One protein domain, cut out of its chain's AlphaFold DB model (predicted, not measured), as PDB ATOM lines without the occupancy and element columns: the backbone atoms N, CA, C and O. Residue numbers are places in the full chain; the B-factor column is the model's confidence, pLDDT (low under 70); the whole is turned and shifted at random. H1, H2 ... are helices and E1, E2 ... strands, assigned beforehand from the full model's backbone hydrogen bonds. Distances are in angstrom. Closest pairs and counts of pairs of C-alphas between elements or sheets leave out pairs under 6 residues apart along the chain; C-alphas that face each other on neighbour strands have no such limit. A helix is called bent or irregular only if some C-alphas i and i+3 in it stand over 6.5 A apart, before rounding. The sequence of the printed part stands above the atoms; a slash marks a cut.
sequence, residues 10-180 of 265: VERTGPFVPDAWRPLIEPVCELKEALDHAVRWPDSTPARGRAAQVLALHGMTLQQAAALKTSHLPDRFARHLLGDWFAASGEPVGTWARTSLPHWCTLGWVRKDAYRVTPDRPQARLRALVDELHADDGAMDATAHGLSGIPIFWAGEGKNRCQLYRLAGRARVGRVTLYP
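This is residues 10 to 180 of the 265 residues of an uncharacterized protein of Pseudacidovorax sp. RU35E (UniProt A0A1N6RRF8). A small, strongly twisted sheet of five strands stands at one end of the domain, and the long helix H1 leads along the longest axis to the other end, where the short helices H2 and H3 pack on its last part. H6 lies between the sheet and H5, which packs on H6 and covers one side of the domain; H4 lies on the opposite side, beside the edge strand E4. The printed part has 171 residues with six named helices and five named strands, along the chain E1 H1 H2 H3 H4 E2 H5 E3 E4 H6 E5, and its class is mixed, helices and strands. The mixed sheet runs E1 E2 E5 E3 E4, and a long stretch with no named element, residues 102 to 122, pairs briefly with E4. The whole is compact, with a radius of gyration of the C-alphas of 15.7 A and spans of 46, 39 and 28 A.

E1, residues 10 to 12, begins at C-alpha 10, (-25.324, 3.447, 11.603). H1, residues 19 to 40, is 30.9 A long from first to last C-alpha and ends at C-alpha 40, (6.658, 21.272, 15.974). It is irregular, with C-alphas 20 and 23 lying 7.1 A apart, and has a kink of 35 degrees near residue 26. H2 is residues 50 to 57, H3 residues 62 to 66, and H4 residues 74 to 82, 12.1 A long. E2, residues 94 to 101, is 15.1 A long and bends by 94 degrees at residue 97. H5, residues 123 to 136, is 20.2 A long. E3 is residues 144 to 147, E4 residues 153 to 155, and H6 residues 162 to 168. E5, residues 172 to 179, is 19.3 A long, bends by 67 degrees at residue 175 and ends at C-alpha 179, (-22.130, 18.199, 21.460).

In the sheet, E1 is an edge strand parallel to E2, with N 12 and O 98 at 3.5 A. E2 and E5 are antiparallel, with N 99 and O 174 at 2.8 A and N 178 and O 94 at 2.9 A. E5 and E3 are parallel, with N 177 and O 144 at 3.0 A. E3 and E4 form a hairpin, with N 154 and O 145 at 2.8 A, and E4 is the other edge strand. Residues 106 to 107 pair parallel with residues 153 to 154 of E4. E1, the helices H1 to H4 and E2 make a strand-helix-strand unit, two parallel neighbour strands with helices between them. H4 only grazes the sheet, with its residues 74 to 78; the C-alphas of Pro 74 and Trp 154 are its closest to E4, 5.5 A apart. H6 is only just on the sheet, with 5 pairs of C-alphas within 10 A, and only grazes it with residues 162 to 166. H5 touches H6 at a steep tilt of 57 degrees, opposite ways, closest at the C-alphas of Leu 126 and Ala 168, 5.0 A. H1 is not on the sheet. With residues 30 to 38 alone it touches H2, closest at the C-alphas of Ala 34 and Ala 51, 4.2 A; their steep tilt of 69.7 degrees is only just short of perpendicular. With residues 35 to 40 alone it touches H3, closest at the C-alphas of Val 39 and Ala 66, 4.1 A. H2 and H3 only just touch, only at the corner, with 3 pairs of C-alphas within 8 A, the closest those of Ala 52 and Leu 62 at 6.1 A. H1 and H4 are close but not clearly touching, with the C-alphas of Lys 32 and Phe 77 closest at 7.2 A. H1 and H5 are apart. In H2, H3, H4, H5 and H6 every O i to N i+4 pair is within hydrogen-bond range; in H1 14 of 18 are.

The two C-alphas farthest apart are those of Val 10 and Ala 47, at 46.3 A. The printed part has no cut. The links H4 to E2 and E2 to H5 are long. The mean pLDDT of the printed part is 84.1, and 25 residues are under 70: residues 10 to 16, 69 to 72, 111 to 114, 136 to 141 and 157 to 160.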
ATOM      1  N   VAL A  10     -26.283   4.306  12.316       60.88
ATOM      2  CA  VAL A  10     -25.324   3.447  11.603       60.88
ATOM      3  C   VAL A  10     -24.565   4.228  10.529       60.88
ATOM      4  O   VAL A  10     -23.337   4.188  10.515       60.88
ATOM      5  N   GLU A  11     -25.249   5.026   9.706       60.88
ATOM      6  CA  GLU A  11     -24.603   5.851   8.681       60.88
ATOM      7  C   GLU A  11     -25.376   7.155   8.438       60.88
ATOM      8  O   GLU A  11     -26.607   7.183   8.440       60.88
ATOM      9  N   ARG A  12     -24.646   8.252   8.205       64.38
ATOM     10  CA  ARG A  12     -25.203   9.487   7.639       64.38
ATOM     11  C   ARG A  12     -24.375   9.900   6.431       64.38
ATOM     12  O   ARG A  12     -23.201  10.247   6.553       64.38
ATOM     13  N   THR A  13     -25.009   9.883   5.263       51.69
ATOM     14  CA  THR A  13     -24.431  10.304   3.983       51.69
ATOM     15  C   THR A  13     -25.004  11.660   3.587       51.69
ATOM     16  O   THR A  13     -26.187  11.785   3.283       51.69
ATOM     17  N   GLY A  14     -24.178  12.696   3.620       55.06
ATOM     18  CA  GLY A  14     -24.543  14.052   3.219       55.06
ATOM     19  C   GLY A  14     -23.536  15.051   3.780       55.06
ATOM     20  O   GLY A  14     -22.864  14.731   4.766       55.06
ATOM     21  N   PRO A  15     -23.385  16.241   3.177       52.91
ATOM     22  CA  PRO A  15     -22.487  17.238   3.725       52.91
ATOM     23  C   PRO A  15     -23.028  17.675   5.089       52.91
ATOM     24  O   PRO A  15     -24.019  18.395   5.181       52.91
ATOM     25  N   PHE A  16     -22.358  17.242   6.162       69.19
ATOM     26  CA  PHE A  16     -22.552  17.778   7.517       69.19
ATOM     27  C   PHE A  16     -22.415  19.307   7.543       69.19
ATOM     28  O   PHE A  16     -22.939  19.962   8.439       69.19
ATOM     29  N   VAL A  17     -21.709  19.860   6.552       85.06
ATOM     30  CA  VAL A  17     -21.438  21.279   6.392       85.06
ATOM     31  C   VAL A  17     -21.671  21.677   4.935       85.06
ATOM     32  O   VAL A  17     -20.970  21.157   4.067       85.06
ATOM     33  N   PRO A  18     -22.610  22.595   4.644       88.94
ATOM     34  CA  PRO A  18     -22.802  23.129   3.297       88.94
ATOM     35  C   PRO A  18     -21.529  23.779   2.733       88.94
ATOM     36  O   PRO A  18     -20.827  24.487   3.456       88.94
ATOM     37  N   ASP A  19     -21.281  23.632   1.427       90.12
ATOM     38  CA  ASP A  19     -20.091  24.187   0.756       90.12
ATOM     39  C   ASP A  19     -19.967  25.714   0.873       90.12
ATOM     40  O   ASP A  19     -18.860  26.249   0.833       90.12
ATOM     41  N   ALA A  20     -21.078  26.425   1.099       92.62
ATOM     42  CA  ALA A  20     -21.087  27.868   1.347       92.62
ATOM     43  C   ALA A  20     -20.216  28.290   2.550       92.62
ATOM     44  O   ALA A  20     -19.761  29.429   2.615       92.62
ATOM     45  N   TRP A  21     -19.942  27.375   3.487       94.25
ATOM     46  CA  TRP A  21     -19.055  27.620   4.624       94.25
ATOM     47  C   TRP A  21     -17.570  27.486   4.295       94.25
ATOM     48  O   TRP A  21     -16.732  28.020   5.027       94.25
ATOM     49  N   ARG A  22     -17.216  26.792   3.208       94.94
ATOM     50  CA  ARG A  22     -15.825  26.490   2.856       94.94
ATOM     51  C   ARG A  22     -14.916  27.727   2.845       94.94
ATOM     52  O   ARG A  22     -13.857  27.646   3.472       94.94
ATOM     53  N   PRO A  23     -15.299  28.879   2.251       95.50
ATOM     54  CA  PRO A  23     -14.446  30.072   2.234       95.50
ATOM     55  C   PRO A  23     -14.113  30.631   3.624       95.50
ATOM     56  O   PRO A  23     -13.120  31.339   3.773       95.50
ATOM     57  N   LEU A  24     -14.926  30.326   4.643       94.88
ATOM     58  CA  LEU A  24     -14.696  30.751   6.024       94.88
ATOM     59  C   LEU A  24     -13.851  29.746   6.813       94.88
ATOM     60  O   LEU A  24     -13.119  30.146   7.714       94.88
ATOM     61  N   ILE A  25     -13.948  28.456   6.493       95.31
ATOM     62  CA  ILE A  25     -13.418  27.372   7.336       95.31
ATOM     63  C   ILE A  25     -12.098  26.824   6.818       95.31
ATOM     64  O   ILE A  25     -11.192  26.563   7.607       95.31
ATOM     65  N   GLU A  26     -11.936  26.701   5.504       95.06
ATOM     66  CA  GLU A  26     -10.679  26.217   4.939       95.06
ATOM     67  C   GLU A  26      -9.478  27.088   5.367       95.06
ATOM     68  O   GLU A  26      -8.488  26.518   5.834       95.06
ATOM     69  N   PRO A  27      -9.559  28.440   5.369       95.12
ATOM     70  CA  PRO A  27      -8.473  29.281   5.883       95.12
ATOM     71  C   PRO A  27      -8.176  29.074   7.376       95.12
ATOM     72  O   PRO A  27      -7.037  29.237   7.810       95.12
ATOM     73  N   VAL A  28      -9.180  28.693   8.174       95.00
ATOM     74  CA  VAL A  28      -9.008  28.363   9.596       95.00
ATOM     75  C   VAL A  28      -8.196  27.077   9.746       95.00
ATOM     76  O   VAL A  28      -7.273  27.025  10.563       95.00
ATOM     77  N   CYS A  29      -8.498  26.051   8.946       94.25
ATOM     78  CA  CYS A  29      -7.704  24.824   8.900       94.25
ATOM     79  C   CYS A  29      -6.256  25.112   8.473       94.25
ATOM     80  O   CYS A  29      -5.333  24.597   9.101       94.25
ATOM     81  N   GLU A  30      -6.036  25.983   7.483       93.88
ATOM     82  CA  GLU A  30      -4.683  26.390   7.071       93.88
ATOM     83  C   GLU A  30      -3.918  27.128   8.173       93.88
ATOM     84  O   GLU A  30      -2.743  26.837   8.403       93.88
ATOM     85  N   LEU A  31      -4.574  28.048   8.889       93.81
ATOM     86  CA  LEU A  31      -3.983  28.730  10.044       93.81
ATOM     87  C   LEU A  31      -3.552  27.730  11.117       93.81
ATOM     88  O   LEU A  31      -2.446  27.821  11.651       93.81
ATOM     89  N   LYS A  32      -4.410  26.752  11.407       92.88
ATOM     90  CA  LYS A  32      -4.097  25.686  12.353       92.88
ATOM     91  C   LYS A  32      -2.855  24.914  11.904       92.88
ATOM     92  O   LYS A  32      -1.916  24.732  12.675       92.88
ATOM     93  N   GLU A  33      -2.820  24.471  10.654       92.12
ATOM     94  CA  GLU A  33      -1.665  23.752  10.116       92.12
ATOM     95  C   GLU A  33      -0.382  24.586  10.211       92.12
ATOM     96  O   GLU A  33       0.654  24.072  10.622       92.12
ATOM     97  N   ALA A  34      -0.447  25.883   9.907       91.75
ATOM     98  CA  ALA A  34       0.695  26.781  10.031       91.75
ATOM     99  C   ALA A  34       1.211  26.890  11.480       91.75
ATOM    100  O   ALA A  34       2.425  26.866  11.697       91.75
ATOM    101  N   LEU A  35       0.309  26.943  12.469       90.56
ATOM    102  CA  LEU A  35       0.669  26.890  13.891       90.56
ATOM    103  C   LEU A  35       1.339  25.565  14.265       90.56
ATOM    104  O   LEU A  35       2.340  25.573  14.976       90.56
ATOM    105  N   ASP A  36       0.829  24.436  13.769       90.00
ATOM    106  CA  ASP A  36       1.434  23.125  14.024       90.00
ATOM    107  C   ASP A  36       2.858  23.039  13.492       90.00
ATOM    108  O   ASP A  36       3.737  22.540  14.192       90.00
ATOM    109  N   HIS A  37       3.084  23.533  12.274       89.56
ATOM    110  CA  HIS A  37       4.414  23.580  11.670       89.56
ATOM    111  C   HIS A  37       5.375  24.412  12.523       89.56
ATOM    112  O   HIS A  37       6.439  23.920  12.895       89.56
ATOM    113  N   ALA A  38       4.961  25.617  12.926       89.12
ATOM    114  CA  ALA A  38       5.784  26.500  13.749       89.12
ATOM    115  C   ALA A  38       6.081  25.931  15.150       89.12
ATOM    116  O   ALA A  38       7.198  26.069  15.639       89.12
ATOM    117  N   VAL A  39       5.110  25.276  15.796       87.00
ATOM    118  CA  VAL A  39       5.292  24.681  17.132       87.00
ATOM    119  C   VAL A  39       6.142  23.413  17.087       87.00
ATOM    120  O   VAL A  39       6.937  23.179  17.994       87.00
ATOM    121  N   ARG A  40       5.974  22.573  16.060       86.94
ATOM    122  CA  ARG A  40       6.658  21.272  15.974       86.94
ATOM    123  C   ARG A  40       8.054  21.368  15.389       86.94
ATOM    124  O   ARG A  40       8.939  20.644  15.834       86.94
ATOM    125  N   TRP A  41       8.237  22.234  14.401       88.06
ATOM    126  CA  TRP A  41       9.488  22.376  13.664       88.06
ATOM    127  C   TRP A  41       9.924  23.844  13.608       88.06
ATOM    128  O   TRP A  41      10.078  24.379  12.507       88.06
ATOM    129  N   PRO A  42      10.125  24.516  14.759       85.19
ATOM    130  CA  PRO A  42      10.463  25.941  14.789       85.19
ATOM    131  C   PRO A  42      11.728  26.255  13.981       85.19
ATOM    132  O   PRO A  42      11.731  27.209  13.207       85.19
ATOM    133  N   ASP A  43      12.749  25.399  14.071       85.81
ATOM    134  CA  ASP A  43      14.047  25.618  13.420       85.81
ATOM    135  C   ASP A  43      14.076  25.177  11.948       85.81
ATOM    136  O   ASP A  43      14.965  25.561  11.194       85.81
ATOM    137  N   SER A  44      13.117  24.349  11.520       84.88
ATOM    138  CA  SER A  44      13.045  23.838  10.141       84.88
ATOM    139  C   SER A  44      11.913  24.451   9.320       84.88
ATOM    140  O   SER A  44      11.821  24.176   8.126       84.88
ATOM    141  N   THR A  45      11.031  25.248   9.931       83.88
ATOM    142  CA  THR A  45       9.950  25.923   9.207       83.88
ATOM    143  C   THR A  45      10.529  27.118   8.449       83.88
ATOM    144  O   THR A  45      11.042  28.043   9.083       83.88
ATOM    145  N   PRO A  46      10.448  27.160   7.105       86.06
ATOM    146  CA  PRO A  46      11.068  28.237   6.343       86.06
ATOM    147  C   PRO A  46      10.456  29.600   6.688       86.06
ATOM    148  O   PRO A  46       9.242  29.784   6.587       86.06
ATOM    149  N   ALA A  47      11.300  30.590   6.996       85.12
ATOM    150  CA  ALA A  47      10.870  31.941   7.382       85.12
ATOM    151  C   ALA A  47      10.017  32.663   6.321       85.12
ATOM    152  O   ALA A  47       9.254  33.568   6.646       85.12
ATOM    153  N   ARG A  48      10.133  32.261   5.048       87.06
ATOM    154  CA  ARG A  48       9.339  32.781   3.919       87.06
ATOM    155  C   ARG A  48       8.379  31.742   3.324       87.06
ATOM    156  O   ARG A  48       7.761  32.002   2.293       87.06
ATOM    157  N   GLY A  49       8.260  30.573   3.954       88.75
ATOM    158  CA  GLY A  49       7.396  29.484   3.503       88.75
ATOM    159  C   GLY A  49       5.912  29.748   3.763       88.75
ATOM    160  O   GLY A  49       5.537  30.717   4.427       88.75
ATOM    161  N   ARG A  50       5.051  28.846   3.274       89.62
ATOM    162  CA  ARG A  50       3.586  28.972   3.383       89.62
ATOM    163  C   ARG A  50       3.106  29.161   4.827       89.62
ATOM    164  O   ARG A  50       2.273  30.027   5.062       89.62
ATOM    165  N   ALA A  51       3.649  28.407   5.786       90.69
ATOM    166  CA  ALA A  51       3.274  28.534   7.197       90.69
ATOM    167  C   ALA A  51       3.548  29.947   7.745       90.69
ATOM    168  O   ALA A  51       2.671  30.551   8.357       90.69
ATOM    169  N   ALA A  52       4.724  30.517   7.456       92.00
ATOM    170  CA  ALA A  52       5.068  31.878   7.865       92.00
ATOM    171  C   ALA A  52       4.148  32.927   7.220       92.00
ATOM    172  O   ALA A  52       3.692  33.845   7.898       92.00
ATOM    173  N   GLN A  53       3.821  32.767   5.932       93.75
ATOM    174  CA  GLN A  53       2.896  33.659   5.225       93.75
ATOM    175  C   GLN A  53       1.492  33.617   5.835       93.75
ATOM    176  O   GLN A  53       0.898  34.666   6.074       93.75
ATOM    177  N   VAL A  54       0.972  32.419   6.125       93.50
ATOM    178  CA  VAL A  54      -0.336  32.251   6.769       93.50
ATOM    179  C   VAL A  54      -0.336  32.908   8.149       93.50
ATOM    180  O   VAL A  54      -1.215  33.716   8.424       93.50
ATOM    181  N   LEU A  55       0.667  32.660   8.994       90.44
ATOM    182  CA  LEU A  55       0.760  33.281  10.324       90.44
ATOM    183  C   LEU A  55       0.859  34.813  10.257       90.44
ATOM    184  O   LEU A  55       0.204  35.511  11.038       90.44
ATOM    185  N   ALA A  56       1.592  35.350   9.279       91.00
ATOM    186  CA  ALA A  56       1.724  36.790   9.075       91.00
ATOM    187  C   ALA A  56       0.381  37.468   8.755       91.00
ATOM    188  O   ALA A  56       0.130  38.579   9.225       91.00
ATOM    189  N   LEU A  57      -0.536  36.792   8.046       90.50
ATOM    190  CA  LEU A  57      -1.899  37.298   7.807       90.50
ATOM    191  C   LEU A  57      -2.697  37.506   9.102       90.50
ATOM    192  O   LEU A  57      -3.658  38.283   9.096       90.50
ATOM    193  N   HIS A  58      -2.292  36.834  10.181       86.75
ATOM    194  CA  HIS A  58      -2.859  36.922  11.524       86.75
ATOM    195  C   HIS A  58      -1.963  37.712  12.497       86.75
ATOM    196  O   HIS A  58      -2.214  37.704  13.698       86.75
ATOM    197  N   GLY A  59      -0.950  38.427  11.991       84.38
ATOM    198  CA  GLY A  59      -0.072  39.280  12.797       84.38
ATOM    199  C   GLY A  59       0.887  38.511  13.707       84.38
ATOM    200  O   GLY A  59       1.302  39.054  14.728       84.38
ATOM    201  N   MET A  60       1.211  37.263  13.362       86.06
ATOM    202  CA  MET A  60       2.040  36.375  14.173       86.06
ATOM    203  C   MET A  60       3.325  35.983  13.438       86.06
ATOM    204  O   MET A  60       3.296  35.625  12.260       86.06
ATOM    205  N   THR A  61       4.459  36.018  14.138       88.94
ATOM    206  CA  THR A  61       5.731  35.470  13.645       88.94
ATOM    207  C   THR A  61       5.845  33.973  13.946       88.94
ATOM    208  O   THR A  61       5.165  33.455  14.831       88.94
ATOM    209  N   LEU A  62       6.756  33.267  13.265       87.00
ATOM    210  CA  LEU A  62       7.059  31.863  13.586       87.00
ATOM    211  C   LEU A  62       7.495  31.684  15.047       87.00
ATOM    212  O   LEU A  62       7.047  30.753  15.705       87.00
ATOM    213  N   GLN A  63       8.315  32.599  15.572       86.75
ATOM    214  CA  GLN A  63       8.783  32.551  16.958       86.75
ATOM    215  C   GLN A  63       7.630  32.722  17.959       86.75
ATOM    216  O   GLN A  63       7.550  31.992  18.944       86.75
ATOM    217  N   GLN A  64       6.712  33.657  17.693       84.06
ATOM    218  CA  GLN A  64       5.517  33.850  18.519       84.06
ATOM    219  C   GLN A  64       4.601  32.625  18.465       84.06
ATOM    220  O   GLN A  64       4.114  32.187  19.503       84.06
ATOM    221  N   ALA A  65       4.409  32.040  17.280       84.25
ATOM    222  CA  ALA A  65       3.637  30.814  17.107       84.25
ATOM    223  C   ALA A  65       4.263  29.628  17.854       84.25
ATOM    224  O   ALA A  65       3.559  28.907  18.557       84.25
ATOM    225  N   ALA A  66       5.585  29.458  17.775       82.56
ATOM    226  CA  ALA A  66       6.311  28.379  18.443       82.56
ATOM    227  C   ALA A  66       6.180  28.417  19.978       82.56
ATOM    228  O   ALA A  66       6.207  27.373  20.637       82.56
ATOM    229  N   ALA A  67       5.977  29.602  20.562       79.50
ATOM    230  CA  ALA A  67       5.732  29.762  21.994       79.50
ATOM    231  C   ALA A  67       4.355  29.225  22.444       79.50
ATOM    232  O   ALA A  67       4.145  28.971  23.631       79.50
ATOM    233  N   LEU A  68       3.417  28.983  21.520       74.62
ATOM    234  CA  LEU A  68       2.038  28.562  21.798       74.62
ATOM    235  C   LEU A  68       1.887  27.036  21.971       74.62
ATOM    236  O   LEU A  68       0.962  26.413  21.438       74.62
ATOM    237  N   LYS A  69       2.777  26.420  22.763       66.06
ATOM    238  CA  LYS A  69       2.946  24.954  22.872       66.06
ATOM    239  C   LYS A  69       1.666  24.162  23.168       66.06
ATOM    240  O   LYS A  69       1.546  23.046  22.687       66.06
ATOM    241  N   THR A  70       0.695  24.688  23.912       63.97
ATOM    242  CA  THR A  70      -0.572  23.983  24.217       63.97
ATOM    243  C   THR A  70      -1.752  24.443  23.362       63.97
ATOM    244  O   THR A  70      -2.766  23.752  23.278       63.97
ATOM    245  N   SER A  71      -1.628  25.587  22.686       66.00
ATOM    246  CA  SER A  71      -2.723  26.195  21.918       66.00
ATOM    247  C   SER A  71      -2.864  25.616  20.510       66.00
ATOM    248  O   SER A  71      -3.896  25.808  19.877       66.00
ATOM    249  N   HIS A  72      -1.858  24.875  20.035       68.31
ATOM    250  CA  HIS A  72      -1.907  24.154  18.761       68.31
ATOM    251  C   HIS A  72      -2.735  22.855  18.825       68.31
ATOM    252  O   HIS A  72      -2.943  22.204  17.805       68.31
ATOM    253  N   LEU A  73      -3.230  22.430  19.992       82.62
ATOM    254  CA  LEU A  73      -4.139  21.279  20.065       82.62
ATOM    255  C   LEU A  73      -5.479  21.638  19.391       82.62
ATOM    256  O   LEU A  73      -5.970  22.735  19.634       82.62
ATOM    257  N   PRO A  74      -6.103  20.764  18.574       88.31
ATOM    258  CA  PRO A  74      -7.312  21.097  17.812       88.31
ATOM    259  C   PRO A  74      -8.469  21.672  18.636       88.31
ATOM    260  O   PRO A  74      -9.005  22.707  18.258       88.31
ATOM    261  N   ASP A  75      -8.810  21.055  19.774       85.31
ATOM    262  CA  ASP A  75      -9.841  21.566  20.695       85.31
ATOM    263  C   ASP A  75      -9.459  22.947  21.255       85.31
ATOM    264  O   ASP A  75     -10.253  23.884  21.216       85.31
ATOM    265  N   ARG A  76      -8.209  23.121  21.706       84.38
ATOM    266  CA  ARG A  76      -7.730  24.412  22.222       84.38
ATOM    267  C   ARG A  76      -7.733  25.493  21.147       84.38
ATOM    268  O   ARG A  76      -8.114  26.624  21.424       84.38
ATOM    269  N   PHE A  77      -7.351  25.149  19.922       87.94
ATOM    270  CA  PHE A  77      -7.398  26.064  18.791       87.94
ATOM    271  C   PHE A  77      -8.839  26.459  18.444       87.94
ATOM    272  O   PHE A  77      -9.101  27.639  18.226       87.94
ATOM    273  N   ALA A  78      -9.783  25.511  18.463       89.62
ATOM    274  CA  ALA A  78     -11.203  25.809  18.285       89.62
ATOM    275  C   ALA A  78     -11.711  26.799  19.349       89.62
ATOM    276  O   ALA A  78     -12.399  27.757  19.008       89.62
ATOM    277  N   ARG A  79     -11.292  26.649  20.613       87.00
ATOM    278  CA  ARG A  79     -11.623  27.603  21.690       87.00
ATOM    279  C   ARG A  79     -10.973  28.972  21.506       87.00
ATOM    280  O   ARG A  79     -11.616  29.984  21.748       87.00
ATOM    281  N   HIS A  80      -9.738  29.045  21.011       86.12
ATOM    282  CA  HIS A  80      -9.114  30.329  20.650       86.12
ATOM    283  C   HIS A  80      -9.818  31.023  19.481       86.12
ATOM    284  O   HIS A  80      -9.781  32.247  19.364       86.12
ATOM    285  N   LEU A  81     -10.449  30.248  18.603       89.00
ATOM    286  CA  LEU A  81     -11.188  30.764  17.461       89.00
ATOM    287  C   LEU A  81     -12.599  31.228  17.840       89.00
ATOM    288  O   LEU A  81     -13.019  32.287  17.376       89.00
ATOM    289  N   LEU A  82     -13.316  30.434  18.634       90.25
ATOM    290  CA  LEU A  82     -14.748  30.592  18.898       90.25
ATOM    291  C   LEU A  82     -15.061  31.138  20.298       90.25
ATOM    292  O   LEU A  82     -16.090  31.773  20.481       90.25
ATOM    293  N   GLY A  83     -14.178  30.920  21.270       88.00
ATOM    294  CA  GLY A  83     -14.379  31.196  22.692       88.00
ATOM    295  C   GLY A  83     -14.433  29.919  23.540       88.00
ATOM    296  O   GLY A  83     -14.734  28.834  23.047       88.00
ATOM    297  N   ASP A  84     -14.173  30.037  24.843       86.44
ATOM    298  CA  ASP A  84     -14.128  28.905  25.782       86.44
ATOM    299  C   ASP A  84     -15.508  28.293  26.047       86.44
ATOM    300  O   ASP A  84     -15.611  27.133  26.440       86.44
ATOM    301  N   TRP A  85     -16.576  29.045  25.778       83.56
ATOM    302  CA  TRP A  85     -17.947  28.540  25.819       83.56
ATOM    303  C   TRP A  85     -18.259  27.529  24.706       83.56
ATOM    304  O   TRP A  85     -19.266  26.837  24.788       83.56
ATOM    305  N   PHE A  86     -17.389  27.400  23.698       79.31
ATOM    306  CA  PHE A  86     -17.476  26.393  22.635       79.31
ATOM    307  C   PHE A  86     -16.681  25.129  22.992       79.31
ATOM    308  O   PHE A  86     -15.993  24.539  22.157       79.31
ATOM    309  N   ALA A  87     -16.741  24.718  24.257       81.81
ATOM    310  CA  ALA A  87     -16.169  23.459  24.703       81.81
ATOM    311  C   ALA A  87     -17.120  22.293  24.396       81.81
ATOM    312  O   ALA A  87     -18.336  22.430  24.492       81.81
ATOM    313  N   ALA A  88     -16.554  21.127  24.083       79.94
ATOM    314  CA  ALA A  88     -17.289  19.863  24.019       79.94
ATOM    315  C   ALA A  88     -17.729  19.459  25.439       79.94
ATOM    316  O   ALA A  88     -16.995  18.771  26.151       79.94
ATOM    317  N   SER A  89     -18.873  19.958  25.897       80.19
ATOM    318  CA  SER A  89     -19.392  19.701  27.241       80.19
ATOM    319  C   SER A  89     -20.838  19.213  27.200       80.19
ATOM    320  O   SER A  89     -21.557  19.418  26.222       80.19
ATOM    321  N   GLY A  90     -21.251  18.538  28.275       85.31
ATOM    322  CA  GLY A  90     -22.570  17.917  28.378       85.31
ATOM    323  C   GLY A  90     -22.692  16.597  27.615       85.31
ATOM    324  O   GLY A  90     -21.715  16.064  27.081       85.31
ATOM    325  N   GLU A  91     -23.912  16.066  27.593       89.88
ATOM    326  CA  GLU A  91     -24.242  14.839  26.869       89.88
ATOM    327  C   GLU A  91     -24.218  15.073  25.350       89.88
ATOM    328  O   GLU A  91     -24.728  16.099  24.881       89.88
ATOM    329  N   PRO A  92     -23.654  14.145  24.554       91.25
ATOM    330  CA  PRO A  92     -23.693  14.242  23.101       91.25
ATOM    331  C   PRO A  92     -25.123  14.346  22.568       91.25
ATOM    332  O   PRO A  92     -25.990  13.548  22.916       91.25
ATOM    333  N   VAL A  93     -25.352  15.271  21.635       90.12
ATOM    334  CA  VAL A  93     -26.636  15.376  20.916       90.12
ATOM    335  C   VAL A  93     -26.778  14.315  19.823       90.12
ATOM    336  O   VAL A  93     -27.871  14.082  19.315       90.12
ATOM    337  N   GLY A  94     -25.668  13.689  19.424       87.94
ATOM    338  CA  GLY A  94     -25.663  12.621  18.433       87.94
ATOM    339  C   GLY A  94     -24.276  12.030  18.213       87.94
ATOM    340  O   GLY A  94     -23.267  12.736  18.271       87.94
ATOM    341  N   THR A  95     -24.237  10.723  17.949       88.56
ATOM    342  CA  THR A  95     -23.027   9.998  17.546       88.56
ATOM    343  C   THR A  95     -23.327   9.127  16.332       88.56
ATOM    344  O   THR A  95     -24.283   8.352  16.330       88.56
ATOM    345  N   TRP A  96     -22.479   9.239  15.314       87.06
ATOM    346  CA  TRP A  96     -22.554   8.462  14.080       87.06
ATOM    347  C   TRP A  96     -21.298   7.620  13.948       87.06
ATOM    348  O   TRP A  96     -20.190   8.161  13.994       87.06
ATOM    349  N   ALA A  97     -21.473   6.310  13.764       82.88
ATOM    350  CA  ALA A  97     -20.361   5.370  13.620       82.88
ATOM    351  C   ALA A  97     -19.510   5.703  12.390       82.88
ATOM    352  O   ALA A  97     -18.283   5.662  12.436       82.88
ATOM    353  N   ARG A  98     -20.179   6.092  11.300       83.31
ATOM    354  CA  ARG A  98     -19.534   6.401  10.034       83.31
ATOM    355  C   ARG A  98     -20.166   7.617   9.379       83.31
ATOM    356  O   ARG A  98     -21.375   7.705   9.169       83.31
ATOM    357  N   THR A  99     -19.321   8.583   9.067       83.31
ATOM    358  CA  THR A  99     -19.688   9.842   8.427       83.31
ATOM    359  C   THR A  99     -18.570  10.276   7.497       83.31
ATOM    360  O   THR A  99     -17.396  10.145   7.839       83.31
ATOM    361  N   SER A 100     -18.943  10.820   6.340       85.25
ATOM    362  CA  SER A 100     -18.023  11.495   5.427       85.25
ATOM    363  C   SER A 100     -18.015  12.995   5.721       85.25
ATOM    364  O   SER A 100     -18.986  13.698   5.440       85.25
ATOM    365  N   LEU A 101     -16.932  13.486   6.320       87.19
ATOM    366  CA  LEU A 101     -16.703  14.908   6.549       87.19
ATOM    367  C   LEU A 101     -15.927  15.520   5.375       87.19
ATOM    368  O   LEU A 101     -14.926  14.939   4.929       87.19
ATOM    369  N   PRO A 102     -16.318  16.716   4.902       90.19
ATOM    370  CA  PRO A 102     -15.502  17.473   3.966       90.19
ATOM    371  C   PRO A 102     -14.060  17.653   4.464       90.19
ATOM    372  O   PRO A 102     -13.791  17.896   5.639       90.19
ATOM    373  N   HIS A 103     -13.105  17.557   3.543       88.81
ATOM    374  CA  HIS A 103     -11.671  17.589   3.858       88.81
ATOM    375  C   HIS A 103     -11.179  18.936   4.402       88.81
ATOM    376  O   HIS A 103     -10.097  19.016   4.977       88.81
ATOM    377  N   TRP A 104     -11.976  19.986   4.222       91.75
ATOM    378  CA  TRP A 104     -11.677  21.362   4.597       91.75
ATOM    379  C   TRP A 104     -12.324  21.798   5.920       91.75
ATOM    380  O   TRP A 104     -12.110  22.933   6.324       91.75
ATOM    381  N   CYS A 105     -13.106  20.944   6.598       92.38
ATOM    382  CA  CYS A 105     -13.868  21.339   7.795       92.38
ATOM    383  C   CYS A 105     -13.385  20.705   9.107       92.38
ATOM    384  O   CYS A 105     -14.048  20.848  10.135       92.38
ATOM    385  N   THR A 106     -12.262  19.973   9.097       91.81
ATOM    386  CA  THR A 106     -11.717  19.375  10.325       91.81
ATOM    387  C   THR A 106     -10.348  19.923  10.706       91.81
ATOM    388  O   THR A 106      -9.380  19.832   9.953       91.81
ATOM    389  N   LEU A 107     -10.251  20.408  11.938       91.12
ATOM    390  CA  LEU A 107      -9.015  20.766  12.616       91.12
ATOM    391  C   LEU A 107      -8.305  19.492  13.070       91.12
ATOM    392  O   LEU A 107      -8.829  18.716  13.867       91.12
ATOM    393  N   GLY A 108      -7.090  19.273  12.585       87.38
ATOM    394  CA  GLY A 108      -6.268  18.137  12.987       87.38
ATOM    395  C   GLY A 108      -4.855  18.547  13.324       87.38
ATOM    396  O   GLY A 108      -4.535  19.725  13.402       87.38
ATOM    397  N   TRP A 109      -4.013  17.547  13.538       78.69
ATOM    398  CA  TRP A 109      -2.593  17.712  13.800       78.69
ATOM    399  C   TRP A 109      -1.847  17.562  12.474       78.69
ATOM    400  O   TRP A 109      -2.226  16.734  11.643       78.69
ATOM    401  N   VAL A 110      -0.741  18.272  12.303       78.31
ATOM    402  CA  VAL A 110       0.314  17.830  11.386       78.31
ATOM    403  C   VAL A 110       1.197  16.855  12.167       78.31
ATOM    404  O   VAL A 110       2.130  17.235  12.873       78.31
ATOM    405  N   ARG A 111       0.814  15.573  12.172       67.31
ATOM    406  CA  ARG A 111       1.461  14.538  12.998       67.31
ATOM    407  C   ARG A 111       2.708  13.989  12.296       67.31
ATOM    408  O   ARG A 111       2.583  13.596  11.155       67.31
ATOM    409  N   LYS A 112       3.819  13.791  13.023       68.88
ATOM    410  CA  LYS A 112       5.076  13.115  12.602       68.88
ATOM    411  C   LYS A 112       5.882  13.835  11.508       68.88
ATOM    412  O   LYS A 112       5.322  14.400  10.573       68.88
ATOM    413  N   ASP A 113       7.204  13.695  11.563       69.56
ATOM    414  CA  ASP A 113       8.140  14.305  10.600       69.56
ATOM    415  C   ASP A 113       7.881  13.877   9.150       69.56
ATOM    416  O   ASP A 113       8.039  14.670   8.225       69.56
ATOM    417  N   ALA A 114       7.369  12.657   8.944       68.31
ATOM    418  CA  ALA A 114       6.983  12.151   7.625       68.31
ATOM    419  C   ALA A 114       5.929  13.022   6.907       68.31
ATOM    420  O   ALA A 114       5.854  13.010   5.672       68.31
ATOM    421  N   TYR A 115       5.133  13.784   7.664       74.56
ATOM    422  CA  TYR A 115       4.103  14.674   7.135       74.56
ATOM    423  C   TYR A 115       4.530  16.147   7.108       74.56
ATOM    424  O   TYR A 115       3.769  16.976   6.614       74.56
ATOM    425  N   ARG A 116       5.753  16.477   7.542       81.75
ATOM    426  CA  ARG A 116       6.318  17.830   7.428       81.75
ATOM    427  C   ARG A 116       6.345  18.312   5.977       81.75
ATOM    428  O   ARG A 116       5.956  19.428   5.684       81.75
ATOM    429  N   VAL A 117       6.742  17.441   5.058       83.25
ATOM    430  CA  VAL A 117       6.841  17.766   3.622       83.25
ATOM    431  C   VAL A 117       5.530  17.537   2.864       83.25
ATOM    432  O   VAL A 117       5.517  17.587   1.642       83.25
ATOM    433  N   THR A 118       4.417  17.237   3.554       83.94
ATOM    434  CA  THR A 118       3.110  17.018   2.899       83.94
ATOM    435  C   THR A 118       2.702  18.172   1.980       83.94
ATOM    436  O   THR A 118       2.252  17.865   0.879       83.94
ATOM    437  N   PRO A 119       2.879  19.456   2.360       84.75
ATOM    438  CA  PRO A 119       2.547  20.581   1.484       84.75
ATOM    439  C   PRO A 119       3.265  20.566   0.132       84.75
ATOM    440  O   PRO A 119       2.707  21.046  -0.848       84.75
ATOM    441  N   ASP A 120       4.463  19.983   0.073       85.50
ATOM    442  CA  ASP A 120       5.316  19.984  -1.118       85.50
ATOM    443  C   ASP A 120       5.149  18.712  -1.969       85.50
ATOM    444  O   ASP A 120       5.770  18.563  -3.023       85.50
ATOM    445  N   ARG A 121       4.322  17.751  -1.527       89.06
ATOM    446  CA  ARG A 121       4.088  16.507  -2.273       89.06
ATOM    447  C   ARG A 121       3.156  16.762  -3.469       89.06
ATOM    448  O   ARG A 121       2.136  17.428  -3.312       89.06
ATOM    449  N   PRO A 122       3.411  16.142  -4.638       92.25
ATOM    450  CA  PRO A 122       2.502  16.220  -5.779       92.25
ATOM    451  C   PRO A 122       1.103  15.671  -5.471       92.25
ATOM    452  O   PRO A 122       0.961  14.675  -4.754       92.25
ATOM    453  N   GLN A 123       0.076  16.244  -6.109       93.50
ATOM    454  CA  GLN A 123      -1.332  15.868  -5.907       93.50
ATOM    455  C   GLN A 123      -1.590  14.362  -6.057       93.50
ATOM    456  O   GLN A 123      -2.305  13.769  -5.251       93.50
ATOM    457  N   ALA A 124      -1.001  13.732  -7.078       93.44
ATOM    458  CA  ALA A 124      -1.162  12.300  -7.321       93.44
ATOM    459  C   ALA A 124      -0.629  11.460  -6.148       93.44
ATOM    460  O   ALA A 124      -1.290  10.517  -5.719       93.44
ATOM    461  N   ARG A 125       0.518  11.847  -5.566       94.00
ATOM    462  CA  ARG A 125       1.093  11.145  -4.411       94.00
ATOM    463  C   ARG A 125       0.264  11.358  -3.151       94.00
ATOM    464  O   ARG A 125       0.101  10.418  -2.382       94.00
ATOM    465  N   LEU A 126      -0.269  12.563  -2.943       92.56
ATOM    466  CA  LEU A 126      -1.174  12.850  -1.827       92.56
ATOM    467  C   LEU A 126      -2.430  11.973  -1.884       92.56
ATOM    468  O   LEU A 126      -2.808  11.386  -0.874       92.56
ATOM    469  N   ARG A 127      -3.040  11.841  -3.069       92.62
ATOM    470  CA  ARG A 127      -4.210  10.975  -3.281       92.62
ATOM    471  C   ARG A 127      -3.876   9.505  -3.052       92.62
ATOM    472  O   ARG A 127      -4.567   8.875  -2.264       92.62
ATOM    473  N   ALA A 128      -2.786   9.009  -3.641       91.25
ATOM    474  CA  ALA A 128      -2.336   7.630  -3.444       91.25
ATOM    475  C   ALA A 128      -2.111   7.301  -1.961       91.25
ATOM    476  O   ALA A 128      -2.580   6.276  -1.491       91.25
ATOM    477  N   LEU A 129      -1.482   8.202  -1.195       88.62
ATOM    478  CA  LEU A 129      -1.303   8.018   0.249       88.62
ATOM    479  C   LEU A 129      -2.634   7.941   1.002       88.62
ATOM    480  O   LEU A 129      -2.747   7.174   1.948       88.62
ATOM    481  N   VAL A 130      -3.636   8.745   0.638       87.81
ATOM    482  CA  VAL A 130      -4.963   8.644   1.269       87.81
ATOM    483  C   VAL A 130      -5.649   7.331   0.893       87.81
ATOM    484  O   VAL A 130      -6.255   6.704   1.756       87.81
ATOM    485  N   ASP A 131      -5.528   6.906  -0.362       86.94
ATOM    486  CA  ASP A 131      -6.138   5.672  -0.853       86.94
ATOM    487  C   ASP A 131      -5.478   4.432  -0.195       86.94
ATOM    488  O   ASP A 131      -6.194   3.547   0.274       86.94
ATOM    489  N   GLU A 132      -4.146   4.421  -0.029       85.69
ATOM    490  CA  GLU A 132      -3.385   3.433   0.768       85.69
ATOM    491  C   GLU A 132      -3.892   3.388   2.222       85.69
ATOM    492  O   GLU A 132      -4.207   2.325   2.751       85.69
ATOM    493  N   LEU A 133      -4.053   4.556   2.859       81.69
ATOM    494  CA  LEU A 133      -4.560   4.636   4.230       81.69
ATOM    495  C   LEU A 133      -5.984   4.098   4.366       81.69
ATOM    496  O   LEU A 133      -6.299   3.509   5.391       81.69
ATOM    497  N   HIS A 134      -6.849   4.295   3.371       78.56
ATOM    498  CA  HIS A 134      -8.195   3.726   3.392       78.56
ATOM    499  C   HIS A 134      -8.202   2.203   3.212       78.56
ATOM    500  O   HIS A 134      -9.082   1.549   3.772       78.56
ATOM    501  N   ALA A 135      -7.251   1.651   2.455       76.25
ATOM    502  CA  ALA A 135      -7.132   0.215   2.215       76.25
ATOM    503  C   ALA A 135      -6.569  -0.541   3.432       76.25
ATOM    504  O   ALA A 135      -7.108  -1.582   3.802       76.25
ATOM    505  N   ASP A 136      -5.540   0.008   4.083       64.69
ATOM    506  CA  ASP A 136      -4.885  -0.615   5.243       64.69
ATOM    507  C   ASP A 136      -5.726  -0.525   6.528       64.69
ATOM    508  O   ASP A 136      -5.646  -1.388   7.402       64.69
ATOM    509  N   ASP A 137      -6.517   0.543   6.684       56.31
ATOM    510  CA  ASP A 137      -7.009   0.946   8.005       56.31
ATOM    511  C   ASP A 137      -8.356   0.344   8.423       56.31
ATOM    512  O   ASP A 137      -8.841   0.761   9.472       56.31
ATOM    513  N   GLY A 138      -8.946  -0.599   7.669       49.38
ATOM    514  CA  GLY A 138     -10.095  -1.430   8.082       49.38
ATOM    515  C   GLY A 138     -10.975  -0.826   9.189       49.38
ATOM    516  O   GLY A 138     -10.976  -1.319  10.311       49.38
ATOM    517  N   ALA A 139     -11.651   0.293   8.903       50.41
ATOM    518  CA  ALA A 139     -12.551   0.995   9.826       50.41
ATOM    519  C   ALA A 139     -11.995   1.373  11.227       50.41
ATOM    520  O   ALA A 139     -12.773   1.525  12.163       50.41
ATOM    521  N   MET A 140     -10.690   1.589  11.419       50.16
ATOM    522  CA  MET A 140     -10.200   2.209  12.659       50.16
ATOM    523  C   MET A 140     -10.609   3.688  12.723       50.16
ATOM    524  O   MET A 140      -9.964   4.556  12.130       50.16
ATOM    525  N   ASP A 141     -11.688   3.931  13.471       58.12
ATOM    526  CA  ASP A 141     -12.403   5.179  13.746       58.12
ATOM    527  C   ASP A 141     -11.518   6.434  13.783       58.12
ATOM    528  O   ASP A 141     -11.027   6.854  14.835       58.12
ATOM    529  N   ALA A 142     -11.357   7.113  12.643       71.56
ATOM    530  CA  ALA A 142     -10.968   8.517  12.660       71.56
ATOM    531  C   ALA A 142     -12.069   9.281  13.406       71.56
ATOM    532  O   ALA A 142     -13.133   9.551  12.852       71.56
ATOM    533  N   THR A 143     -11.837   9.576  14.681       83.94
ATOM    534  CA  THR A 143     -12.818  10.270  15.506       83.94
ATOM    535  C   THR A 143     -12.758  11.764  15.228       83.94
ATOM    536  O   THR A 143     -11.686  12.365  15.091       83.94
ATOM    537  N   ALA A 144     -13.925  12.382  15.125       89.12
ATOM    538  CA  ALA A 144     -14.064  13.822  15.111       89.12
ATOM    539  C   ALA A 144     -15.165  14.239  16.079       89.12
ATOM    540  O   ALA A 144     -16.201  13.587  16.207       89.12
ATOM    541  N   HIS A 145     -14.923  15.355  16.744       90.50
ATOM    542  CA  HIS A 145     -15.872  15.998  17.629       90.50
ATOM    543  C   HIS A 145     -16.270  17.339  17.018       90.50
ATOM    544  O   HIS A 145     -15.478  17.965  16.310       90.50
ATOM    545  N   GLY A 146     -17.491  17.777  17.279       92.12
ATOM    546  CA  GLY A 146     -17.974  19.088  16.865       92.12
ATOM    547  C   GLY A 146     -19.127  19.546  17.742       92.12
ATOM    548  O   GLY A 146     -19.569  18.820  18.636       92.12
ATOM    549  N   LEU A 147     -19.629  20.744  17.471       92.50
ATOM    550  CA  LEU A 147     -20.829  21.272  18.116       92.50
ATOM    551  C   LEU A 147     -21.969  21.300  17.104       92.50
ATOM    552  O   LEU A 147     -21.759  21.593  15.927       92.50
ATOM    553  N   SER A 148     -23.176  20.991  17.559       90.38
ATOM    554  CA  SER A 148     -24.372  21.007  16.720       90.38
ATOM    555  C   SER A 148     -24.578  22.383  16.090       90.38
ATOM    556  O   SER A 148     -24.577  23.393  16.786       90.38
ATOM    557  N   GLY A 149     -24.731  22.438  14.766       88.88
ATOM    558  CA  GLY A 149     -24.891  23.697  14.030       88.88
ATOM    559  C   GLY A 149     -23.601  24.503  13.825       88.88
ATOM    560  O   GLY A 149     -23.631  25.496  13.103       88.88
ATOM    561  N   ILE A 150     -22.462  24.072  14.385       91.69
ATOM    562  CA  ILE A 150     -21.161  24.705  14.150       91.69
ATOM    563  C   ILE A 150     -20.406  23.916  13.070       91.69
ATOM    564  O   ILE A 150     -20.155  22.722  13.230       91.69
ATOM    565  N   PRO A 151     -19.987  24.561  11.974       92.19
ATOM    566  CA  PRO A 151     -19.465  23.884  10.787       92.19
ATOM    567  C   PRO A 151     -17.981  23.476  10.897       92.19
ATOM    568  O   PRO A 151     -17.328  23.216   9.887       92.19
ATOM    569  N   ILE A 152     -17.429  23.435  12.111       92.12
ATOM    570  CA  ILE A 152     -16.029  23.103  12.384       92.12
ATOM    571  C   ILE A 152     -15.972  21.889  13.295       92.12
ATOM    572  O   ILE A 152     -16.596  21.858  14.354       92.12
ATOM    573  N   PHE A 153     -15.152  20.927  12.895       92.44
ATOM    574  CA  PHE A 153     -14.869  19.724  13.661       92.44
ATOM    575  C   PHE A 153     -13.421  19.754  14.123       92.44
ATOM    576  O   PHE A 153     -12.561  20.332  13.459       92.44
ATOM    577  N   TRP A 154     -13.109  19.078  15.217       90.38
ATOM    578  CA  TRP A 154     -11.737  18.782  15.602       90.38
ATOM    579  C   TRP A 154     -11.548  17.283  15.730       90.38
ATOM    580  O   TRP A 154     -12.372  16.561  16.291       90.38
ATOM    581  N   ALA A 155     -10.456  16.803  15.157       88.25
ATOM    582  CA  ALA A 155     -10.119  15.398  15.191       88.25
ATOM    583  C   ALA A 155      -9.701  14.992  16.617       88.25
ATOM    584  O   ALA A 155      -8.946  15.717  17.276       88.25
ATOM    585  N   GLY A 156     -10.237  13.863  17.085       78.88
ATOM    586  CA  GLY A 156      -9.979  13.304  18.410       78.88
ATOM    587  C   GLY A 156      -8.608  12.632  18.514       78.88
ATOM    588  O   GLY A 156      -7.687  12.903  17.738       78.88
ATOM    589  N   GLU A 157      -8.440  11.758  19.504       64.38
ATOM    590  CA  GLU A 157      -7.242  10.920  19.585       64.38
ATOM    591  C   GLU A 157      -7.265   9.843  18.490       64.38
ATOM    592  O   GLU A 157      -8.285   9.207  18.230       64.38
ATOM    593  N   GLY A 158      -6.119   9.648  17.828       59.91
ATOM    594  CA  GLY A 158      -5.985   8.736  16.689       59.91
ATOM    595  C   GLY A 158      -5.879   9.451  15.334       59.91
ATOM    596  O   GLY A 158      -6.538  10.440  15.064       59.91
ATOM    597  N   LYS A 159      -4.956   8.973  14.486       60.66
ATOM    598  CA  LYS A 159      -4.747   9.300  13.048       60.66
ATOM    599  C   LYS A 159      -5.186  10.702  12.548       60.66
ATOM    600  O   LYS A 159      -5.813  10.861  11.503       60.66
ATOM    601  N   ASN A 160      -4.698  11.741  13.223       68.88
ATOM    602  CA  ASN A 160      -4.857  13.147  12.845       68.88
ATOM    603  C   ASN A 160      -3.939  13.532  11.678       68.88
ATOM    604  O   ASN A 160      -2.853  14.056  11.895       68.88
ATOM    605  N   ARG A 161      -4.359  13.236  10.442       80.94
ATOM    606  CA  ARG A 161      -3.654  13.590   9.193       80.94
ATOM    607  C   ARG A 161      -4.448  14.618   8.374       80.94
ATOM    608  O   ARG A 161      -4.491  14.529   7.155       80.94
ATOM    609  N   CYS A 162      -5.137  15.554   9.032       87.62
ATOM    610  CA  CYS A 162      -6.123  16.422   8.368       87.62
ATOM    611  C   CYS A 162      -5.522  17.237   7.210       87.62
ATOM    612  O   CYS A 162      -6.152  17.317   6.164       87.62
ATOM    613  N   GLN A 163      -4.273  17.702   7.342       90.06
ATOM    614  CA  GLN A 163      -3.545  18.360   6.248       90.06
ATOM    615  C   GLN A 163      -3.420  17.472   5.002       90.06
ATOM    616  O   GLN A 163      -3.636  17.946   3.892       90.06
ATOM    617  N   LEU A 164      -3.105  16.179   5.166       89.81
ATOM    618  CA  LEU A 164      -3.014  15.247   4.037       89.81
ATOM    619  C   LEU A 164      -4.365  15.125   3.326       89.81
ATOM    620  O   LEU A 164      -4.418  15.270   2.111       89.81
ATOM    621  N   TYR A 165      -5.450  14.892   4.069       89.75
ATOM    622  CA  TYR A 165      -6.792  14.770   3.486       89.75
ATOM    623  C   TYR A 165      -7.221  16.055   2.770       89.75
ATOM    624  O   TYR A 165      -7.730  15.988   1.648       89.75
ATOM    625  N   ARG A 166      -6.960  17.218   3.386       92.00
ATOM    626  CA  ARG A 166      -7.254  18.533   2.811       92.00
ATOM    627  C   ARG A 166      -6.522  18.736   1.493       92.00
ATOM    628  O   ARG A 166      -7.161  18.980   0.477       92.00
ATOM    629  N   LEU A 167      -5.201  18.569   1.494       91.88
ATOM    630  CA  LEU A 167      -4.376  18.755   0.302       91.88
ATOM    631  C   LEU A 167      -4.665  17.697  -0.775       91.88
ATOM    632  O   LEU A 167      -4.648  18.002  -1.962       91.88
ATOM    633  N   ALA A 168      -5.011  16.464  -0.394       92.00
ATOM    634  CA  ALA A 168      -5.435  15.430  -1.340       92.00
ATOM    635  C   ALA A 168      -6.817  15.709  -1.969       92.00
ATOM    636  O   ALA A 168      -7.139  15.123  -3.012       92.00
ATOM    637  N   GLY A 169      -7.628  16.583  -1.359       91.19
ATOM    638  CA  GLY A 169      -9.016  16.837  -1.745       91.19
ATOM    639  C   GLY A 169      -9.936  15.646  -1.461       91.19
ATOM    640  O   GLY A 169     -10.903  15.421  -2.186       91.19
ATOM    641  N   ARG A 170      -9.614  14.835  -0.445       88.81
ATOM    642  CA  ARG A 170     -10.314  13.582  -0.122       88.81
ATOM    643  C   ARG A 170     -11.069  13.722   1.190       88.81
ATOM    644  O   ARG A 170     -10.471  14.074   2.201       88.81
ATOM    645  N   ALA A 171     -12.370  13.436   1.169       87.31
ATOM    646  CA  ALA A 171     -13.202  13.456   2.368       87.31
ATOM    647  C   ALA A 171     -12.635  12.541   3.464       87.31
ATOM    648  O   ALA A 171     -11.989  11.529   3.180       87.31
ATOM    649  N   ARG A 172     -12.888  12.909   4.718       83.88
ATOM    650  CA  ARG A 172     -12.498  12.114   5.881       83.88
ATOM    651  C   ARG A 172     -13.672  11.250   6.295       83.88
ATOM    652  O   ARG A 172     -14.730  11.784   6.609       83.88
ATOM    653  N   VAL A 173     -13.473   9.938   6.324       82.94
ATOM    654  CA  VAL A 173     -14.496   8.998   6.783       82.94
ATOM    655  C   VAL A 173     -14.158   8.532   8.193       82.94
ATOM    656  O   VAL A 173     -13.024   8.135   8.455       82.94
ATOM    657  N   GLY A 174     -15.125   8.589   9.104       82.50
ATOM    658  CA  GLY A 174     -14.947   8.084  10.462       82.50
ATOM    659  C   GLY A 174     -16.113   8.392  11.391       82.50
ATOM    660  O   GLY A 174     -17.187   8.796  10.937       82.50
ATOM    661  N   ARG A 175     -15.884   8.192  12.689       86.75
ATOM    662  CA  ARG A 175     -16.874   8.405  13.744       86.75
ATOM    663  C   ARG A 175     -16.985   9.884  14.088       86.75
ATOM    664  O   ARG A 175     -15.974  10.540  14.342       86.75
ATOM    665  N   VAL A 176     -18.209  10.394  14.164       88.62
ATOM    666  CA  VAL A 176     -18.481  11.789  14.533       88.62
ATOM    667  C   VAL A 176     -19.359  11.838  15.772       88.62
ATOM    668  O   VAL A 176     -20.403  11.190  15.817       88.62
ATOM    669  N   THR A 177     -18.955  12.642  16.752       90.19
ATOM    670  CA  THR A 177     -19.747  12.947  17.949       90.19
ATOM    671  C   THR A 177     -20.014  14.446  18.002       90.19
ATOM    672  O   THR A 177     -19.080  15.250  17.969       90.19
ATOM    673  N   LEU A 178     -21.288  14.829  18.084       92.19
ATOM    674  CA  LEU A 178     -21.705  16.220  18.222       92.19
ATOM    675  C   LEU A 178     -22.161  16.512  19.648       92.19
ATOM    676  O   LEU A 178     -22.925  15.747  20.235       92.19
ATOM    677  N   TYR A 179     -21.731  17.656  20.163       92.62
ATOM    678  CA  TYR A 179     -22.130  18.199  21.460       92.62
ATOM    679  C   TYR A 179     -23.065  19.404  21.274       92.62
ATOM    680  O   TYR A 179     -23.124  19.969  20.176       92.62
ATOM    681  N   PRO A 180     -23.818  19.812  22.307       91.50
ATOM    682  CA  PRO A 180     -24.630  21.024  22.257       91.50
ATOM    683  C   PRO A 180     -23.777  22.264  21.955       91.50
ATOM    684  O   PRO A 180     -22.681  22.408  22.489       91.50
TER     685      PRO A 180